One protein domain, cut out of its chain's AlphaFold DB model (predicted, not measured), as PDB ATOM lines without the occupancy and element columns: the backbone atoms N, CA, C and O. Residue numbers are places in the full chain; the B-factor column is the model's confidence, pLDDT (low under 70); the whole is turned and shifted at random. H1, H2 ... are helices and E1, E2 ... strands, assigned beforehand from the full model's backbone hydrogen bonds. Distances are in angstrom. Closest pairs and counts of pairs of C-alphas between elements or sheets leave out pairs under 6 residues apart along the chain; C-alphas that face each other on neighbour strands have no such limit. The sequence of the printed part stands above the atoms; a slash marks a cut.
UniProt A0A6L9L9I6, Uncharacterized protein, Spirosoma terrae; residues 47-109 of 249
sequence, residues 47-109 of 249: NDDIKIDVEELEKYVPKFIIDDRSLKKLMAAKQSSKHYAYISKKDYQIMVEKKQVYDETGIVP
ATOM      1  N   ASN A  47     128.477  91.027 138.881       50.50
ATOM      2  CA  ASN A  47     127.483  89.992 139.202       50.50
ATOM      3  C   ASN A  47     127.488  88.824 138.182       50.50
ATOM      4  O   ASN A  47     126.735  87.869 138.340       50.50
ATOM      5  N   ASP A  48     128.345  88.905 137.159       57.00
ATOM      6  CA  ASP A  48     128.633  87.882 136.164       57.00
ATOM      7  C   ASP A  48     129.962  87.152 136.439       57.00
ATOM      8  O   ASP A  48     130.474  86.453 135.570       57.00
ATOM      9  N   ASP A  49     130.585  87.317 137.606       68.44
ATOM     10  CA  ASP A  49     131.798  86.579 137.949       68.44
ATOM     11  C   ASP A  49     131.462  85.121 138.309       68.44
ATOM     12  O   ASP A  49     130.616  84.829 139.154       68.44
ATOM     13  N   ILE A  50     132.155  84.185 137.665       74.25
ATOM     14  CA  ILE A  50     131.992  82.747 137.847       74.25
ATOM     15  C   ILE A  50     132.984  82.264 138.902       74.25
ATOM     16  O   ILE A  50     134.179  82.558 138.845       74.25
ATOM     17  N   LYS A  51     132.462  81.516 139.877       85.19
ATOM     18  CA  LYS A  51     133.242  80.850 140.922       85.19
ATOM     19  C   LYS A  51     133.821  79.549 140.372       85.19
ATOM     20  O   LYS A  51     133.063  78.697 139.919       85.19
ATOM     21  N   ILE A  52     135.136  79.395 140.457       83.81
ATOM     22  CA  ILE A  52     135.865  78.216 139.977       83.81
ATOM     23  C   ILE A  52     136.800  77.736 141.072       83.81
ATOM     24  O   ILE A  52     137.331  78.543 141.839       83.81
ATOM     25  N   ASP A  53     136.982  76.427 141.146       88.94
ATOM     26  CA  ASP A  53     137.938  75.811 142.051       88.94
ATOM     27  C   ASP A  53     139.384  76.213 141.702       88.94
ATOM     28  O   ASP A  53     139.771  76.283 140.533       88.94
ATOM     29  N   VAL A  54     140.187  76.518 142.722       87.06
ATOM     30  CA  VAL A  54     141.586  76.940 142.545       87.06
ATOM     31  C   VAL A  54     142.433  75.827 141.930       87.06
ATOM     32  O   VAL A  54     143.246  76.124 141.058       87.06
ATOM     33  N   GLU A  55     142.228  74.567 142.314       85.50
ATOM     34  CA  GLU A  55     142.994  73.434 141.782       85.50
ATOM     35  C   GLU A  55     142.675  73.189 140.307       85.50
ATOM     36  O   GLU A  55     143.562  72.857 139.516       85.50
ATOM     37  N   GLU A  56     141.412  73.366 139.908       83.25
ATOM     38  CA  GLU A  56     141.031  73.292 138.499       83.25
ATOM     39  C   GLU A  56     141.696  74.417 137.704       83.25
ATOM     40  O   GLU A  56     142.315  74.155 136.673       83.25
ATOM     41  N   LEU A  57     141.619  75.654 138.198       81.38
ATOM     42  CA  LEU A  57     142.162  76.820 137.506       81.38
ATOM     43  C   LEU A  57     143.696  76.751 137.372       81.38
ATOM     44  O   LEU A  57     144.245  77.158 136.347       81.38
ATOM     45  N   GLU A  58     144.391  76.186 138.362       83.56
ATOM     46  CA  GLU A  58     145.848  76.013 138.361       83.56
ATOM     47  C   GLU A  58     146.367  75.095 137.258       83.56
ATOM     48  O   GLU A  58     147.419  75.382 136.687       83.56
ATOM     49  N   LYS A  59     145.635  74.035 136.898       80.44
ATOM     50  CA  LYS A  59     146.036  73.114 135.815       80.44
ATOM     51  C   LYS A  59     146.235  73.838 134.482       80.44
ATOM     52  O   LYS A  59     147.023  73.400 133.643       80.44
ATOM     53  N   TYR A  60     145.537  74.955 134.305       73.94
ATOM     54  CA  TYR A  60     145.488  75.727 133.070       73.94
ATOM     55  C   TYR A  60     146.430  76.942 133.071       73.94
ATOM     56  O   TYR A  60     146.635  77.552 132.018       73.94
ATOM     57  N   VAL A  61     147.074  77.258 134.206       72.50
ATOM     58  CA  VAL A  61     148.080  78.334 134.310       72.50
ATOM     59  C   VAL A  61     149.329  78.038 133.466       72.50
ATOM     60  O   VAL A  61     149.661  78.869 132.622       72.50
ATOM     61  N   PRO A  62     150.011  76.875 133.598       66.75
ATOM     62  CA  PRO A  62     151.235  76.590 132.837       66.75
ATOM     63  C   PRO A  62     150.983  76.447 131.334       66.75
ATOM     64  O   PRO A  62     151.913  76.461 130.536       66.75
ATOM     65  N   LYS A  63     149.713  76.270 130.961       68.69
ATOM     66  CA  LYS A  63     149.242  76.094 129.591       68.69
ATOM     67  C   LYS A  63     148.876  77.426 128.934       68.69
ATOM     68  O   LYS A  63     148.391  77.394 127.817       68.69
ATOM     69  N   PHE A  64     149.036  78.567 129.617       65.19
ATOM     70  CA  PHE A  64     148.649  79.893 129.108       65.19
ATOM     71  C   PHE A  64     147.185  79.950 128.618       65.19
ATOM     72  O   PHE A  64     146.845  80.639 127.661       65.19
ATOM     73  N   ILE A  65     146.290  79.198 129.263       70.44
ATOM     74  CA  ILE A  65     144.872  79.143 128.873       70.44
ATOM     75  C   ILE A  65     144.084  80.265 129.558       70.44
ATOM     76  O   ILE A  65     143.169  80.839 128.961       70.44
ATOM     77  N   ILE A  66     144.468  80.617 130.786       69.94
ATOM     78  CA  ILE A  66     143.867  81.717 131.542       69.94
ATOM     79  C   ILE A  66     144.600  83.034 131.269       69.94
ATOM     80  O   ILE A  66     145.808  83.053 131.050       69.94
ATOM     81  N   ASP A  67     143.868  84.144 131.287       67.81
ATOM     82  CA  ASP A  67     144.432  85.470 131.044       67.81
ATOM     83  C   ASP A  67     145.067  86.089 132.307       67.81
ATOM     84  O   ASP A  67     144.818  85.661 133.437       67.81
ATOM     85  N   ASP A  68     145.865  87.150 132.134       65.12
ATOM     86  CA  ASP A  68     146.559  87.830 133.242       65.12
ATOM     87  C   ASP A  68     145.608  88.329 134.339       65.12
ATOM     88  O   ASP A  68     145.983  88.464 135.507       65.12
ATOM     89  N   ARG A  69     144.368  88.663 133.969       68.31
ATOM     90  CA  ARG A  69     143.361  89.163 134.903       68.31
ATOM     91  C   ARG A  69     142.853  88.036 135.798       68.31
ATOM     92  O   ARG A  69     142.825  88.206 137.018       68.31
ATOM     93  N   SER A  70     142.505  86.897 135.213       72.75
ATOM     94  CA  SER A  70     142.108  85.686 135.933       72.75
ATOM     95  C   SER A  70     143.259  85.137 136.766       72.75
ATOM     96  O   SER A  70     143.053  84.752 137.916       72.75
ATOM     97  N   LEU A  71     144.490  85.217 136.253       77.31
ATOM     98  CA  LEU A  71     145.700  84.859 136.987       77.31
ATOM     99  C   LEU A  71     145.870  85.707 138.256       77.31
ATOM    100  O   LEU A  71     146.138  85.167 139.326       77.31
ATOM    101  N   LYS A  72     145.653  87.027 138.188       75.69
ATOM    102  CA  LYS A  72     145.690  87.894 139.381       75.69
ATOM    103  C   LYS A  72     144.636  87.501 140.416       75.69
ATOM    104  O   LYS A  72     144.939  87.480 141.609       75.69
ATOM    105  N   LYS A  73     143.414  87.172 139.978       77.50
ATOM    106  CA  LYS A  73     142.333  86.729 140.877       77.50
ATOM    107  C   LYS A  73     142.648  85.365 141.514       77.50
ATOM    108  O   LYS A  73     142.410  85.194 142.708       77.50
ATOM    109  N   LEU A  74     143.263  84.447 140.765       82.12
ATOM    110  CA  LEU A  74     143.788  83.176 141.274       82.12
ATOM    111  C   LEU A  74     144.878  83.390 142.335       82.12
ATOM    112  O   LEU A  74     144.780  82.850 143.434       82.12
ATOM    113  N   MET A  75     145.882  84.226 142.056       80.56
ATOM    114  CA  MET A  75     146.967  84.505 143.008       80.56
ATOM    115  C   MET A  75     146.445  85.131 144.309       80.56
ATOM    116  O   MET A  75     146.861  84.733 145.396       80.56
ATOM    117  N   ALA A  76     145.473  86.044 144.215       73.62
ATOM    118  CA  ALA A  76     144.814  86.624 145.385       73.62
ATOM    119  C   ALA A  76     144.024  85.580 146.200       73.62
ATOM    120  O   ALA A  76     144.034  85.621 147.434       73.62
ATOM    121  N   ALA A  77     143.360  84.631 145.529       77.50
ATOM    122  CA  ALA A  77     142.663  83.524 146.182       77.50
ATOM    123  C   ALA A  77     143.638  82.610 146.942       77.50
ATOM    124  O   ALA A  77     143.399  82.331 148.117       77.50
ATOM    125  N   LYS A  78     144.773  82.244 146.327       80.88
ATOM    126  CA  LYS A  78     145.835  81.441 146.961       80.88
ATOM    127  C   LYS A  78     146.438  82.123 148.181       80.88
ATOM    128  O   LYS A  78     146.572  81.501 149.228       80.88
ATOM    129  N   GLN A  79     146.770  83.408 148.062       77.50
ATOM    130  CA  GLN A  79     147.338  84.183 149.168       77.50
ATOM    131  C   GLN A  79     146.370  84.290 150.356       77.50
ATOM    132  O   GLN A  79     146.798  84.424 151.498       77.50
ATOM    133  N   SER A  80     145.066  84.206 150.083       78.69
ATOM    134  CA  SER A  80     144.004  84.220 151.090       78.69
ATOM    135  C   SER A  80     143.562  82.817 151.534       78.69
ATOM    136  O   SER A  80     142.530  82.703 152.194       78.69
ATOM    137  N   SER A  81     144.272  81.756 151.129       84.31
ATOM    138  CA  SER A  81     143.931  80.348 151.396       84.31
ATOM    139  C   SER A  81     142.493  79.965 151.019       84.31
ATOM    140  O   SER A  81     141.849  79.164 151.693       84.31
ATOM    141  N   LYS A  82     141.949  80.558 149.950       78.06
ATOM    142  CA  LYS A  82     140.616  80.219 149.436       78.06
ATOM    143  C   LYS A  82     140.714  79.026 148.488       78.06
ATOM    144  O   LYS A  82     141.588  78.997 147.633       78.06
ATOM    145  N   HIS A  83     139.749  78.112 148.572       86.75
ATOM    146  CA  HIS A  83     139.617  76.982 147.638       86.75
ATOM    147  C   HIS A  83     139.033  77.374 146.274       86.75
ATOM    148  O   HIS A  83     138.940  76.556 145.372       86.75
ATOM    149  N   TYR A  84     138.607  78.625 146.111       84.69
ATOM    150  CA  TYR A  84     137.982  79.098 144.883       84.69
ATOM    151  C   TYR A  84     138.484  80.489 144.506       84.69
ATOM    152  O   TYR A  84     138.785  81.321 145.369       84.69
ATOM    153  N   ALA A  85     138.502  80.751 143.206       84.12
ATOM    154  CA  ALA A  85     138.721  82.060 142.620       84.12
ATOM    155  C   ALA A  85     137.470  82.484 141.842       84.12
ATOM    156  O   ALA A  85     136.732  81.658 141.308       84.12
ATOM    157  N   TYR A  86     137.226  83.789 141.791       81.88
ATOM    158  CA  TYR A  86     136.240  84.354 140.877       81.88
ATOM    159  C   TYR A  86     136.960  84.790 139.612       81.88
ATOM    160  O   TYR A  86     138.007  85.425 139.706       81.88
ATOM    161  N   ILE A  87     136.407  84.493 138.445       77.06
ATOM    162  CA  ILE A  87     136.852  85.059 137.167       77.06
ATOM    163  C   ILE A  87     135.639  85.625 136.436       77.06
ATOM    164  O   ILE A  87     134.516  85.227 136.727       77.06
ATOM    165  N   SER A  88     135.816  86.575 135.517       71.38
ATOM    166  CA  SER A  88     134.641  87.103 134.812       71.38
ATOM    167  C   SER A  88     134.023  86.013 133.926       71.38
ATOM    168  O   SER A  88     134.744  85.168 133.398       71.38
ATOM    169  N   LYS A  89     132.702  86.021 133.708       69.25
ATOM    170  CA  LYS A  89     132.046  85.078 132.780       69.25
ATOM    171  C   LYS A  89     132.648  85.091 131.377       69.25
ATOM    172  O   LYS A  89     132.722  84.046 130.743       69.25
ATOM    173  N   LYS A  90     133.105  86.257 130.914       67.50
ATOM    174  CA  LYS A  90     133.820  86.386 129.641       67.50
ATOM    175  C   LYS A  90     135.140  85.612 129.669       67.50
ATOM    176  O   LYS A  90     135.407  84.842 128.753       67.50
ATOM    177  N   ASP A  91     135.936  85.789 130.719       69.44
ATOM    178  CA  ASP A  91     137.225  85.103 130.852       69.44
ATOM    179  C   ASP A  91     137.024  83.593 131.043       69.44
ATOM    180  O   ASP A  91     137.784  82.799 130.498       69.44
ATOM    181  N   TYR A  92     135.950  83.187 131.730       77.25
ATOM    182  CA  TYR A  92     135.556  81.783 131.837       77.25
ATOM    183  C   TYR A  92     135.201  81.167 130.489       77.25
ATOM    184  O   TYR A  92     135.678  80.082 130.186       77.25
ATOM    185  N   GLN A  93     134.401  81.845 129.663       70.50
ATOM    186  CA  GLN A  93     134.064  81.354 128.323       70.50
ATOM    187  C   GLN A  93     135.320  81.178 127.468       70.50
ATOM    188  O   GLN A  93     135.522  80.108 126.906       70.50
ATOM    189  N   ILE A  94     136.211  82.172 127.467       68.94
ATOM    190  CA  ILE A  94     137.492  82.100 126.752       68.94
ATOM    191  C   ILE A  94     138.350  80.942 127.279       68.94
ATOM    192  O   ILE A  94     138.949  80.209 126.495       68.94
ATOM    193  N   MET A  95     138.415  80.758 128.598       77.12
ATOM    194  CA  MET A  95     139.142  79.653 129.218       77.12
ATOM    195  C   MET A  95     138.557  78.298 128.812       77.12
ATOM    196  O   MET A  95     139.320  77.402 128.475       77.12
ATOM    197  N   VAL A  96     137.231  78.138 128.838       74.94
ATOM    198  CA  VAL A  96     136.544  76.893 128.459       74.94
ATOM    199  C   VAL A  96     136.763  76.580 126.983       74.94
ATOM    200  O   VAL A  96     137.132  75.455 126.664       74.94
ATOM    201  N   GLU A  97     136.616  77.566 126.097       66.12
ATOM    202  CA  GLU A  97     136.878  77.417 124.661       66.12
ATOM    203  C   GLU A  97     138.327  76.978 124.407       66.12
ATOM    204  O   GLU A  97     138.586  76.025 123.678       66.12
ATOM    205  N   LYS A  98     139.294  77.617 125.073       71.19
ATOM    206  CA  LYS A  98     140.716  77.275 124.944       71.19
ATOM    207  C   LYS A  98     141.077  75.932 125.566       71.19
ATOM    208  O   LYS A  98     141.907  75.220 125.012       71.19
ATOM    209  N   LYS A  99     140.479  75.597 126.711       77.31
ATOM    210  CA  LYS A  99     140.602  74.285 127.354       77.31
ATOM    211  C   LYS A  99     140.122  73.207 126.399       77.31
ATOM    212  O   LYS A  99     140.851  72.257 126.177       77.31
ATOM    213  N   GLN A 100     138.950  73.393 125.802       69.31
ATOM    214  CA  GLN A 100     138.403  72.450 124.840       69.31
ATOM    215  C   GLN A 100     139.363  72.243 123.659       69.31
ATOM    216  O   GLN A 100     139.692  71.109 123.333       69.31
ATOM    217  N   VAL A 101     139.901  73.321 123.084       64.69
ATOM    218  CA  VAL A 101     140.896  73.221 122.002       64.69
ATOM    219  C   VAL A 101     142.169  72.509 122.462       64.69
ATOM    220  O   VAL A 101     142.691  71.664 121.739       64.69
ATOM    221  N   TYR A 102     142.679  72.825 123.653       71.50
ATOM    222  CA  TYR A 102     143.868  72.177 124.201       71.50
ATOM    223  C   TYR A 102     143.639  70.680 124.443       71.50
ATOM    224  O   TYR A 102     144.493  69.867 124.094       71.50
ATOM    225  N   ASP A 103     142.490  70.317 125.008       72.12
ATOM    226  CA  ASP A 103     142.116  68.934 125.292       72.12
ATOM    227  C   ASP A 103     141.912  68.136 123.985       72.12
ATOM    228  O   ASP A 103     142.237  66.951 123.939       72.12
ATOM    229  N   GLU A 104     141.446  68.784 122.910       66.88
ATOM    230  CA  GLU A 104     141.247  68.168 121.589       66.88
ATOM    231  C   GLU A 104     142.531  68.078 120.743       66.88
ATOM    232  O   GLU A 104     142.676  67.149 119.952       66.88
ATOM    233  N   THR A 105     143.466  69.024 120.878       66.88
ATOM    234  CA  THR A 105     144.609  69.164 119.944       66.88
ATOM    235  C   THR A 105     145.986  69.017 120.590       66.88
ATOM    236  O   THR A 105     146.980  68.834 119.889       66.88
ATOM    237  N   GLY A 106     146.091  69.143 121.915       66.19
ATOM    238  CA  GLY A 106     147.360  69.210 122.646       66.19
ATOM    239  C   GLY A 106     148.162  70.503 122.431       66.19
ATOM    240  O   GLY A 106     149.226  70.662 123.035       66.19
ATOM    241  N   ILE A 107     147.670  71.434 121.606       63.69
ATOM    242  CA  ILE A 107     148.340  72.690 121.253       63.69
ATOM    243  C   ILE A 107     147.897  73.797 122.207       63.69
ATOM    244  O   ILE A 107     146.707  73.993 122.444       63.69
ATOM    245  N   VAL A 108     148.861  74.553 122.740       62.72
ATOM    246  CA  VAL A 108     148.592  75.743 123.561       62.72
ATOM    247  C   VAL A 108     148.114  76.892 122.660       62.72
ATOM    248  O   VAL A 108     148.887  77.340 121.811       62.72
ATOM    249  N   PRO A 109     146.871  77.390 122.813       57.56
ATOM    250  CA  PRO A 109     146.361  78.471 121.976       57.56
ATOM    251  C   PRO A 109     147.037  79.808 122.322       57.56
ATOM    252  O   PRO A 109     147.020  80.238 123.477       57.56
TER     253      PRO A 109
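AT A GLANCE: This is residues 47 to 109 of the 249 residues of an uncharacterized protein of Spirosoma terrae (UniProt A0A6L9L9I6). A short ribbon of two antiparallel strands, E1 and E2, has helix H2 packed beside E2, on the side of E2 away from E1. The short helix H1 follows at one end of the ribbon, and from the other end the long helix H3 runs off on its own, with no helix touching it. The printed part has 63 residues with three named helices and two named strands, in the order E1, H1, H2, E2, H3, and its class is mixed, helices and strands. It is compact, with a radius of gyration of the C-alphas of 11.3 A, and the C-alphas span 34 by 23 by 17 A.

IN THESE COORDINATES: E1 is residues 49 to 53, 13.1 A from first to last C-alpha, and its C-alpha 49 is at (131.798, 86.579, 137.949). H1 is residues 54 to 59, 8.9 A long. H2 is residues 68 to 79, 16.4 A long, with C-alpha 68 at (146.559, 87.830, 133.242). E2 is residues 84 to 88, 13.3 A long. H3, the longest helix, is residues 89 to 105, 24.0 A long, and ends with C-alpha 105 at (144.609, 69.164, 119.944).

HOW THE PARTS SIT: E1 and E2 are antiparallel neighbours, with 147 degrees between their directions. Across them, N 50 and O 87 are 2.7 A apart and N 85 and O 52 are 2.8 A apart, within hydrogen-bond range. The closest C-alphas of H1 and E2 are those of Val 54 and Tyr 84, 4.8 A apart. H2 and E2 have 11 pairs of C-alphas within 8 A, the closest being those of Leu 74 and Ala 85, 5.4 A apart, while E1 and H2 are apart. H2 touches H1 with residues 74 to 78 alone, and their closest C-alphas, those of Val 54 and Leu 74, are 6.7 A apart. H1 and H2 stand at a steep tilt of 51 degrees and run opposite ways. The closest C-alphas of E1 and H3 are those of Asp 49 and Lys 89, 5.4 A apart. H2 and H3 are close but not clearly touching, with the C-alphas of Ser 70 and Asp 91 closest at 7.1 A, and their lines are about perpendicular at 82 degrees. H1 and H3 are apart. In H2 and H3 every O i to N i+4 pair is within hydrogen-bond range; in H1 it is 1 of 2.

THE WHOLE: The two C-alphas farthest apart, those of Ser 80 and Thr 105, are 34.6 A apart. The printed part has no cut, and no link is long: the link from H1 to H2, with 8 residues, is short, and the other links are tight. The mean pLDDT of the printed part is 73.8, with 23 residues under 70, among them residues 47 to 49, 66 to 69 and 104 to 109.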